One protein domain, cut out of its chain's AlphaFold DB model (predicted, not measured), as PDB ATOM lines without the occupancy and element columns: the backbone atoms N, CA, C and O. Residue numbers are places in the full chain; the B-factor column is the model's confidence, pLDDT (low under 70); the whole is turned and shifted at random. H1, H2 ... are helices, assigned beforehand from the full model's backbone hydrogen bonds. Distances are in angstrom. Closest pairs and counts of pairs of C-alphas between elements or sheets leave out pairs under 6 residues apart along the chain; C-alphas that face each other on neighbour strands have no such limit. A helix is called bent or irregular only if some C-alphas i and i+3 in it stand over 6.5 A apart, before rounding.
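AT A GLANCE: This is residues 5 to 62 of the 67 residues of an uncharacterized protein of Streptoalloteichus hindustanus (UniProt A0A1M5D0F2). Three helices are strung along a rod: H1 makes one end, the longer, kinked H2 covers much of the length, and short H3 folds back beside the first residues of H2 at the other end. Beside H2, the stretch from 18 to 30 runs the length from H1 to the start of H2, and residues 23 to 24 pair in parallel with residues 51 to 52. The printed part has 58 residues with three named helices, in the order H1, H2, H3, and no named strand; its class is all helix. It is only just compact, close to loose, with a radius of gyration of the C-alphas of 12.2 A and spans of 37 by 18 by 16 A.

HOW THE PARTS SIT: Start with H1, residues 5 to 17, and H2, residues 31 to 47: they are close but not clearly touching, with the closest C-alphas, those of Leu 7 and Val 45, 7.7 A apart. They run the same way at a steep tilt of 49 degrees. Go on to H3, residues 56 to 61, which touches H2 at residues 31 to 34 alone; the closest C-alphas, those of Ser 31 and Leu 59, are 4.7 A apart. H2 and H3 form a helical hairpin, opposite ways at a shallow tilt of 17 degrees. H1 and H3 are apart. Each O i to N i+4 pair is within hydrogen-bond range in H3, against 8 of 9 in H1 and 11 of 13 in H2.

IN THESE COORDINATES: Find C-alpha 5 at (-40.049, 3.744, -30.522); from there H1 runs 19.3 A to C-alpha 17. H2 begins at C-alpha 31, at (-31.255, 5.366, -50.244), and runs 24.3 A to C-alpha 47, with a kink of 42 degrees near residue 41; it is irregular, C-alphas 40 and 43 being 7.3 A apart. H3 ends at C-alpha 61, at (-25.106, 1.837, -54.255).

THE WHOLE: Look at Ala 16 and Trp 61 for the two C-alphas farthest apart, 37.2 A. The printed part has no cut. The link from H1 to H2 is long, with 13 residues, and that from H2 to H3 is short, with 8. The mean pLDDT of the printed part is 96.1, and no printed residue is under 70.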
ATOM      1  N   GLY A   5     -39.909   4.717 -31.608       81.00
ATOM      2  CA  GLY A   5     -40.049   3.744 -30.522       81.00
ATOM      3  C   GLY A   5     -38.718   3.077 -30.174       81.00
ATOM      4  O   GLY A   5     -38.389   2.946 -28.997       81.00
ATOM      5  N   ASP A   6     -37.892   2.797 -31.184       89.62
ATOM      6  CA  ASP A   6     -36.545   2.251 -30.983       89.62
ATOM      7  C   ASP A   6     -35.627   3.216 -30.181       89.62
ATOM      8  O   ASP A   6     -34.671   2.781 -29.540       89.62
ATOM      9  N   LEU A   7     -35.891   4.534 -30.175       94.50
ATOM     10  CA  LEU A   7     -35.103   5.503 -29.389       94.50
ATOM     11  C   LEU A   7     -35.354   5.385 -27.882       94.50
ATOM     12  O   LEU A   7     -34.472   5.732 -27.096       94.50
ATOM     13  N   ALA A   8     -36.547   4.949 -27.471       94.19
ATOM     14  CA  ALA A   8     -36.868   4.764 -26.057       94.19
ATOM     15  C   ALA A   8     -36.060   3.599 -25.468       94.19
ATOM     16  O   ALA A   8     -35.440   3.756 -24.421       94.19
ATOM     17  N   GLU A   9     -35.966   2.491 -26.203       94.38
ATOM     18  CA  GLU A   9     -35.138   1.339 -25.828       94.38
ATOM     19  C   GLU A   9     -33.660   1.736 -25.676       94.38
ATOM     20  O   GLU A   9     -33.010   1.409 -24.682       94.38
ATOM     21  N   ILE A  10     -33.128   2.532 -26.613       95.50
ATOM     22  CA  ILE A  10     -31.757   3.052 -26.499       95.50
ATOM     23  C   ILE A  10     -31.608   3.918 -25.243       95.50
ATOM     24  O   ILE A  10     -30.601   3.807 -24.549       95.50
ATOM     25  N   GLN A  11     -32.596   4.758 -24.915       96.00
ATOM     26  CA  GLN A  11     -32.536   5.629 -23.739       96.00
ATOM     27  C   GLN A  11     -32.472   4.823 -22.437       96.00
ATOM     28  O   GLN A  11     -31.731   5.203 -21.525       96.00
ATOM     29  N   GLU A  12     -33.198   3.711 -22.347       96.56
ATOM     30  CA  GLU A  12     -33.142   2.803 -21.199       96.56
ATOM     31  C   GLU A  12     -31.735   2.219 -21.032       96.56
ATOM     32  O   GLU A  12     -31.157   2.295 -19.945       96.56
ATOM     33  N   LEU A  13     -31.127   1.738 -22.122       96.75
ATOM     34  CA  LEU A  13     -29.764   1.194 -22.113       96.75
ATOM     35  C   LEU A  13     -28.709   2.258 -21.784       96.75
ATOM     36  O   LEU A  13     -27.804   2.016 -20.987       96.75
ATOM     37  N   VAL A  14     -28.829   3.453 -22.364       97.62
ATOM     38  CA  VAL A  14     -27.933   4.585 -22.086       97.62
ATOM     39  C   VAL A  14     -27.990   4.961 -20.610       97.62
ATOM     40  O   VAL A  14     -26.945   5.188 -20.004       97.62
ATOM     41  N   SER A  15     -29.185   4.982 -20.022       96.94
ATOM     42  CA  SER A  15     -29.378   5.305 -18.605       96.94
ATOM     43  C   SER A  15     -28.824   4.208 -17.694       96.94
ATOM     44  O   SER A  15     -28.155   4.517 -16.712       96.94
ATOM     45  N   ALA A  16     -29.062   2.937 -18.032       98.25
ATOM     46  CA  ALA A  16     -28.628   1.791 -17.235       98.25
ATOM     47  C   ALA A  16     -27.104   1.592 -17.237       98.25
ATOM     48  O   ALA A  16     -26.534   1.176 -16.230       98.25
ATOM     49  N   TYR A  17     -26.446   1.886 -18.361       98.00
ATOM     50  CA  TYR A  17     -25.027   1.578 -18.568       98.00
ATOM     51  C   TYR A  17     -24.144   2.813 -18.787       98.00
ATOM     52  O   TYR A  17     -22.959   2.669 -19.081       98.00
ATOM     53  N   HIS A  18     -24.697   4.021 -18.648       96.25
ATOM     54  CA  HIS A  18     -23.992   5.297 -18.825       96.25
ATOM     55  C   HIS A  18     -23.255   5.421 -20.172       96.25
ATOM     56  O   HIS A  18     -22.145   5.951 -20.247       96.25
ATOM     57  N   LEU A  19     -23.868   4.923 -21.250       97.19
ATOM     58  CA  LEU A  19     -23.232   4.854 -22.567       97.19
ATOM     59  C   LEU A  19     -23.048   6.248 -23.177       97.19
ATOM     60  O   LEU A  19     -24.004   7.010 -23.317       97.19
ATOM     61  N   ASN A  20     -21.828   6.557 -23.610       95.44
ATOM     62  CA  ASN A  20     -21.531   7.699 -24.468       95.44
ATOM     63  C   ASN A  20     -20.238   7.454 -25.281       95.44
ATOM     64  O   ASN A  20     -19.363   6.726 -24.810       95.44
ATOM     65  N   PRO A  21     -20.106   8.040 -26.491       96.19
ATOM     66  CA  PRO A  21     -21.152   8.715 -27.265       96.19
ATOM     67  C   PRO A  21     -22.133   7.721 -27.912       96.19
ATOM     68  O   PRO A  21     -21.762   6.603 -28.262       96.19
ATOM     69  N   VAL A  22     -23.381   8.145 -28.127       97.81
ATOM     70  CA  VAL A  22     -24.412   7.331 -28.797       97.81
ATOM     71  C   VAL A  22     -24.503   7.720 -30.269       97.81
ATOM     72  O   VAL A  22     -24.557   8.908 -30.602       97.81
ATOM     73  N   TRP A  23     -24.529   6.713 -31.143       97.38
ATOM     74  CA  TRP A  23     -24.681   6.869 -32.588       97.38
ATOM     75  C   TRP A  23     -25.895   6.086 -33.074       97.38
ATOM     76  O   TRP A  23     -25.975   4.870 -32.916       97.38
ATOM     77  N   VAL A  24     -26.823   6.796 -33.699       97.06
ATOM     78  CA  VAL A  24     -28.024   6.245 -34.315       97.06
ATOM     79  C   VAL A  24     -27.807   6.130 -35.815       97.06
ATOM     80  O   VAL A  24     -27.317   7.054 -36.466       97.06
ATOM     81  N   MET A  25     -28.203   4.991 -36.378       96.31
ATOM     82  CA  MET A  25     -28.237   4.774 -37.818       96.31
ATOM     83  C   MET A  25     -29.620   4.242 -38.224       96.31
ATOM     84  O   MET A  25     -30.054   3.195 -37.720       96.31
ATOM     85  N   PRO A  26     -30.326   4.922 -39.141       95.88
ATOM     86  CA  PRO A  26     -31.562   4.411 -39.708       95.88
ATOM     87  C   PRO A  26     -31.321   3.096 -40.447       95.88
ATOM     88  O   PRO A  26     -30.308   2.908 -41.121       95.88
ATOM     89  N   GLU A  27     -32.270   2.177 -40.331       93.75
ATOM     90  CA  GLU A  27     -32.245   0.931 -41.092       93.75
ATOM     91  C   GLU A  27     -32.768   1.160 -42.515       93.75
ATOM     92  O   GLU A  27     -33.687   1.954 -42.717       93.75
ATOM     93  N   GLY A  28     -32.233   0.435 -43.493       93.75
ATOM     94  CA  GLY A  28     -32.712   0.433 -44.874       93.75
ATOM     95  C   GLY A  28     -31.691  -0.202 -45.815       93.75
ATOM     96  O   GLY A  28     -30.499  -0.239 -45.509       93.75
ATOM     97  N   THR A  29     -32.169  -0.717 -46.945       95.56
ATOM     98  CA  THR A  29     -31.338  -1.291 -48.018       95.56
ATOM     99  C   THR A  29     -31.338  -0.438 -49.284       95.56
ATOM    100  O   THR A  29     -30.611  -0.748 -50.220       95.56
ATOM    101  N   ASP A  30     -32.107   0.648 -49.303       96.69
ATOM    102  CA  ASP A  30     -32.132   1.648 -50.362       96.69
ATOM    103  C   ASP A  30     -32.028   3.064 -49.777       96.69
ATOM    104  O   ASP A  30     -32.415   3.340 -48.633       96.69
ATOM    105  N   SER A  31     -31.488   3.966 -50.582       97.19
ATOM    106  CA  SER A  31     -31.255   5.366 -50.244       97.19
ATOM    107  C   SER A  31     -32.537   6.118 -49.873       97.19
ATOM    108  O   SER A  31     -32.519   6.931 -48.946       97.19
ATOM    109  N   THR A  32     -33.665   5.826 -50.526       97.50
ATOM    110  CA  THR A  32     -34.943   6.511 -50.270       97.50
ATOM    111  C   THR A  32     -35.457   6.198 -48.868       97.50
ATOM    112  O   THR A  32     -35.786   7.117 -48.107       97.50
ATOM    113  N   THR A  33     -35.464   4.922 -48.485       96.38
ATOM    114  CA  THR A  33     -35.855   4.468 -47.149       96.38
ATOM    115  C   THR A  33     -34.929   5.043 -46.080       96.38
ATOM    116  O   THR A  33     -35.411   5.601 -45.089       96.38
ATOM    117  N   VAL A  34     -33.607   4.967 -46.287       96.44
ATOM    118  CA  VAL A  34     -32.620   5.486 -45.324       96.44
ATOM    119  C   VAL A  34     -32.797   6.989 -45.116       96.44
ATOM    120  O   VAL A  34     -32.872   7.430 -43.972       96.44
ATOM    121  N   LEU A  35     -32.918   7.781 -46.186       97.31
ATOM    122  CA  LEU A  35     -33.062   9.237 -46.079       97.31
ATOM    123  C   LEU A  35     -34.408   9.653 -45.480       97.31
ATOM    124  O   LEU A  35     -34.469  10.624 -44.729       97.31
ATOM    125  N   THR A  36     -35.487   8.931 -45.782       96.69
ATOM    126  CA  THR A  36     -36.807   9.202 -45.191       96.69
ATOM    127  C   THR A  36     -36.774   8.994 -43.680       96.69
ATOM    128  O   THR A  36     -37.171   9.877 -42.920       96.69
ATOM    129  N   ARG A  37     -36.218   7.865 -43.230       96.31
ATOM    130  CA  ARG A  37     -36.074   7.566 -41.800       96.31
ATOM    131  C   ARG A  37     -35.072   8.491 -41.114       96.31
ATOM    132  O   ARG A  37     -35.333   8.922 -39.999       96.31
ATOM    133  N   ALA A  38     -33.970   8.843 -41.779       96.38
ATOM    134  CA  ALA A  38     -32.996   9.802 -41.257       96.38
ATOM    135  C   ALA A  38     -33.655  11.146 -40.931       96.38
ATOM    136  O   ALA A  38     -33.446  11.668 -39.843       96.38
ATOM    137  N   ARG A  39     -34.496  11.670 -41.833       96.62
ATOM    138  CA  ARG A  39     -35.234  12.920 -41.594       96.62
ATOM    139  C   ARG A  39     -36.203  12.801 -40.421       96.62
ATOM    140  O   ARG A  39     -36.252  13.701 -39.599       96.62
ATOM    141  N   HIS A  40     -36.927  11.688 -40.320       95.75
ATOM    142  CA  HIS A  40     -37.866  11.456 -39.218       95.75
ATOM    143  C   HIS A  40     -37.171  11.295 -37.853       95.75
ATOM    144  O   HIS A  40     -37.743  11.625 -36.820       95.75
ATOM    145  N   LEU A  41     -35.938  10.781 -37.842       96.12
ATOM    146  CA  LEU A  41     -35.155  10.560 -36.625       96.12
ATOM    147  C   LEU A  41     -34.254  11.742 -36.250       96.12
ATOM    148  O   LEU A  41     -33.767  11.762 -35.125       96.12
ATOM    149  N   ALA A  42     -34.022  12.704 -37.149       96.88
ATOM    150  CA  ALA A  42     -33.061  13.786 -36.939       96.88
ATOM    151  C   ALA A  42     -33.335  14.581 -35.659       96.88
ATOM    152  O   ALA A  42     -32.497  14.563 -34.757       96.88
ATOM    153  N   ASP A  43     -34.508  15.203 -35.545       97.75
ATOM    154  CA  ASP A  43     -34.819  16.039 -34.382       97.75
ATOM    155  C   ASP A  43     -34.852  15.216 -33.078       97.75
ATOM    156  O   ASP A  43     -34.117  15.564 -32.151       97.75
ATOM    157  N   PRO A  44     -35.541  14.054 -33.004       96.75
ATOM    158  CA  PRO A  44     -35.544  13.240 -31.787       96.75
ATOM    159  C   PRO A  44     -34.155  12.749 -31.338       96.75
ATOM    160  O   PRO A  44     -33.905  12.603 -30.140       96.75
ATOM    161  N   VAL A  45     -33.244  12.452 -32.269       97.50
ATOM    162  CA  VAL A  45     -31.868  12.032 -31.945       97.50
ATOM    163  C   VAL A  45     -31.068  13.207 -31.383       97.50
ATOM    164  O   VAL A  45     -30.382  13.054 -30.370       97.50
ATOM    165  N   LEU A  46     -31.184  14.381 -32.005       97.12
ATOM    166  CA  LEU A  46     -30.471  15.585 -31.581       97.12
ATOM    167  C   LEU A  46     -30.967  16.110 -30.229       97.12
ATOM    168  O   LEU A  46     -30.147  16.496 -29.400       97.12
ATOM    169  N   GLU A  47     -32.275  16.054 -29.960       97.44
ATOM    170  CA  GLU A  47     -32.868  16.412 -28.659       97.44
ATOM    171  C   GLU A  47     -32.276  15.611 -27.488       97.44
ATOM    172  O   GLU A  47     -32.215  16.100 -26.361       97.44
ATOM    173  N   ARG A  48     -31.800  14.388 -27.749       96.50
ATOM    174  CA  ARG A  48     -31.150  13.513 -26.759       96.50
ATOM    175  C   ARG A  48     -29.639  13.742 -26.645       96.50
ATOM    176  O   ARG A  48     -28.979  13.081 -25.845       96.50
ATOM    177  N   GLY A  49     -29.072  14.640 -27.451       97.19
ATOM    178  CA  GLY A  49     -27.628  14.861 -27.545       97.19
ATOM    179  C   GLY A  49     -26.875  13.704 -28.210       97.19
ATOM    180  O   GLY A  49     -25.683  13.520 -27.963       97.19
ATOM    181  N   TRP A  50     -27.562  12.887 -29.010       98.12
ATOM    182  CA  TRP A  50     -26.966  11.756 -29.720       98.12
ATOM    183  C   TRP A  50     -26.549  12.147 -31.140       98.12
ATOM    184  O   TRP A  50     -26.955  13.178 -31.675       98.12
ATOM    185  N   ASN A  51     -25.739  11.298 -31.771       98.25
ATOM    186  CA  ASN A  51     -25.267  11.507 -33.136       98.25
ATOM    187  C   ASN A  51     -26.121  10.717 -34.130       98.25
ATOM    188  O   ASN A  51     -26.456   9.558 -33.879       98.25
ATOM    189  N   LEU A  52     -26.412  11.304 -35.292       97.38
ATOM    190  CA  LEU A  52     -27.068  10.621 -36.407       97.38
ATOM    191  C   LEU A  52     -26.048  10.296 -37.505       97.38
ATOM    192  O   LEU A  52     -25.271  11.147 -37.927       97.38
ATOM    193  N   SER A  53     -26.083   9.063 -38.000       97.00
ATOM    194  CA  SER A  53     -25.268   8.581 -39.116       97.00
ATOM    195  C   SER A  53     -26.128   7.841 -40.138       97.00
ATOM    196  O   SER A  53     -27.288   7.517 -39.886       97.00
ATOM    197  N   THR A  54     -25.567   7.560 -41.312       96.38
ATOM    198  CA  THR A  54     -26.218   6.754 -42.352       96.38
ATOM    199  C   THR A  54     -25.249   5.712 -42.891       96.38
ATOM    200  O   THR A  54     -24.027   5.874 -42.825       96.38
ATOM    201  N   ARG A  55     -25.784   4.629 -43.461       94.00
ATOM    202  CA  ARG A  55     -24.972   3.645 -44.176       94.00
ATOM    203  C   ARG A  55     -24.562   4.228 -45.529       94.00
ATOM    204  O   ARG A  55     -25.322   4.141 -46.489       94.00
ATOM    205  N   LEU A  56     -23.352   4.784 -45.604       95.88
ATOM    206  CA  LEU A  56     -22.833   5.429 -46.818       95.88
ATOM    207  C   LEU A  56     -22.898   4.509 -48.047       95.88
ATOM    208  O   LEU A  56     -23.323   4.945 -49.108       95.88
ATOM    209  N   HIS A  57     -22.571   3.222 -47.882       95.81
ATOM    210  CA  HIS A  57     -22.688   2.221 -48.949       95.81
ATOM    211  C   HIS A  57     -24.079   2.207 -49.594       95.81
ATOM    212  O   HIS A  57     -24.205   2.225 -50.811       95.81
ATOM    213  N   THR A  58     -25.131   2.222 -48.776       96.06
ATOM    214  CA  THR A  58     -26.519   2.210 -49.253       96.06
ATOM    215  C   THR A  58     -26.909   3.527 -49.908       96.06
ATOM    216  O   THR A  58     -27.686   3.525 -50.852       96.06
ATOM    217  N   LEU A  59     -26.345   4.652 -49.470       96.75
ATOM    218  CA  LEU A  59     -26.572   5.929 -50.147       96.75
ATOM    219  C   LEU A  59     -25.893   6.003 -51.522       96.75
ATOM    220  O   LEU A  59     -26.377   6.719 -52.392       96.75
ATOM    221  N   LEU A  60     -24.782   5.287 -51.712       97.50
ATOM    222  CA  LEU A  60     -24.021   5.291 -52.962       97.50
ATOM    223  C   LEU A  60     -24.472   4.204 -53.948       97.50
ATOM    224  O   LEU A  60     -24.437   4.421 -55.159       97.50
ATOM    225  N   TRP A  61     -24.869   3.034 -53.442       97.25
ATOM    226  CA  TRP A  61     -25.106   1.837 -54.255       97.25
ATOM    227  C   TRP A  61     -26.351   1.036 -53.852       97.25
ATOM    228  O   TRP A  61     -26.507  -0.101 -54.302       97.25
ATOM    229  N   ASP A  62     -27.226   1.586 -53.009       95.75
ATOM    230  CA  ASP A  62     -28.419   0.906 -52.495       95.75
ATOM    231  C   ASP A  62     -28.080  -0.498 -51.940       95.75
ATOM    232  O   ASP A  62     -27.248  -0.641 -51.036       95.75
TER     233      ASP A  62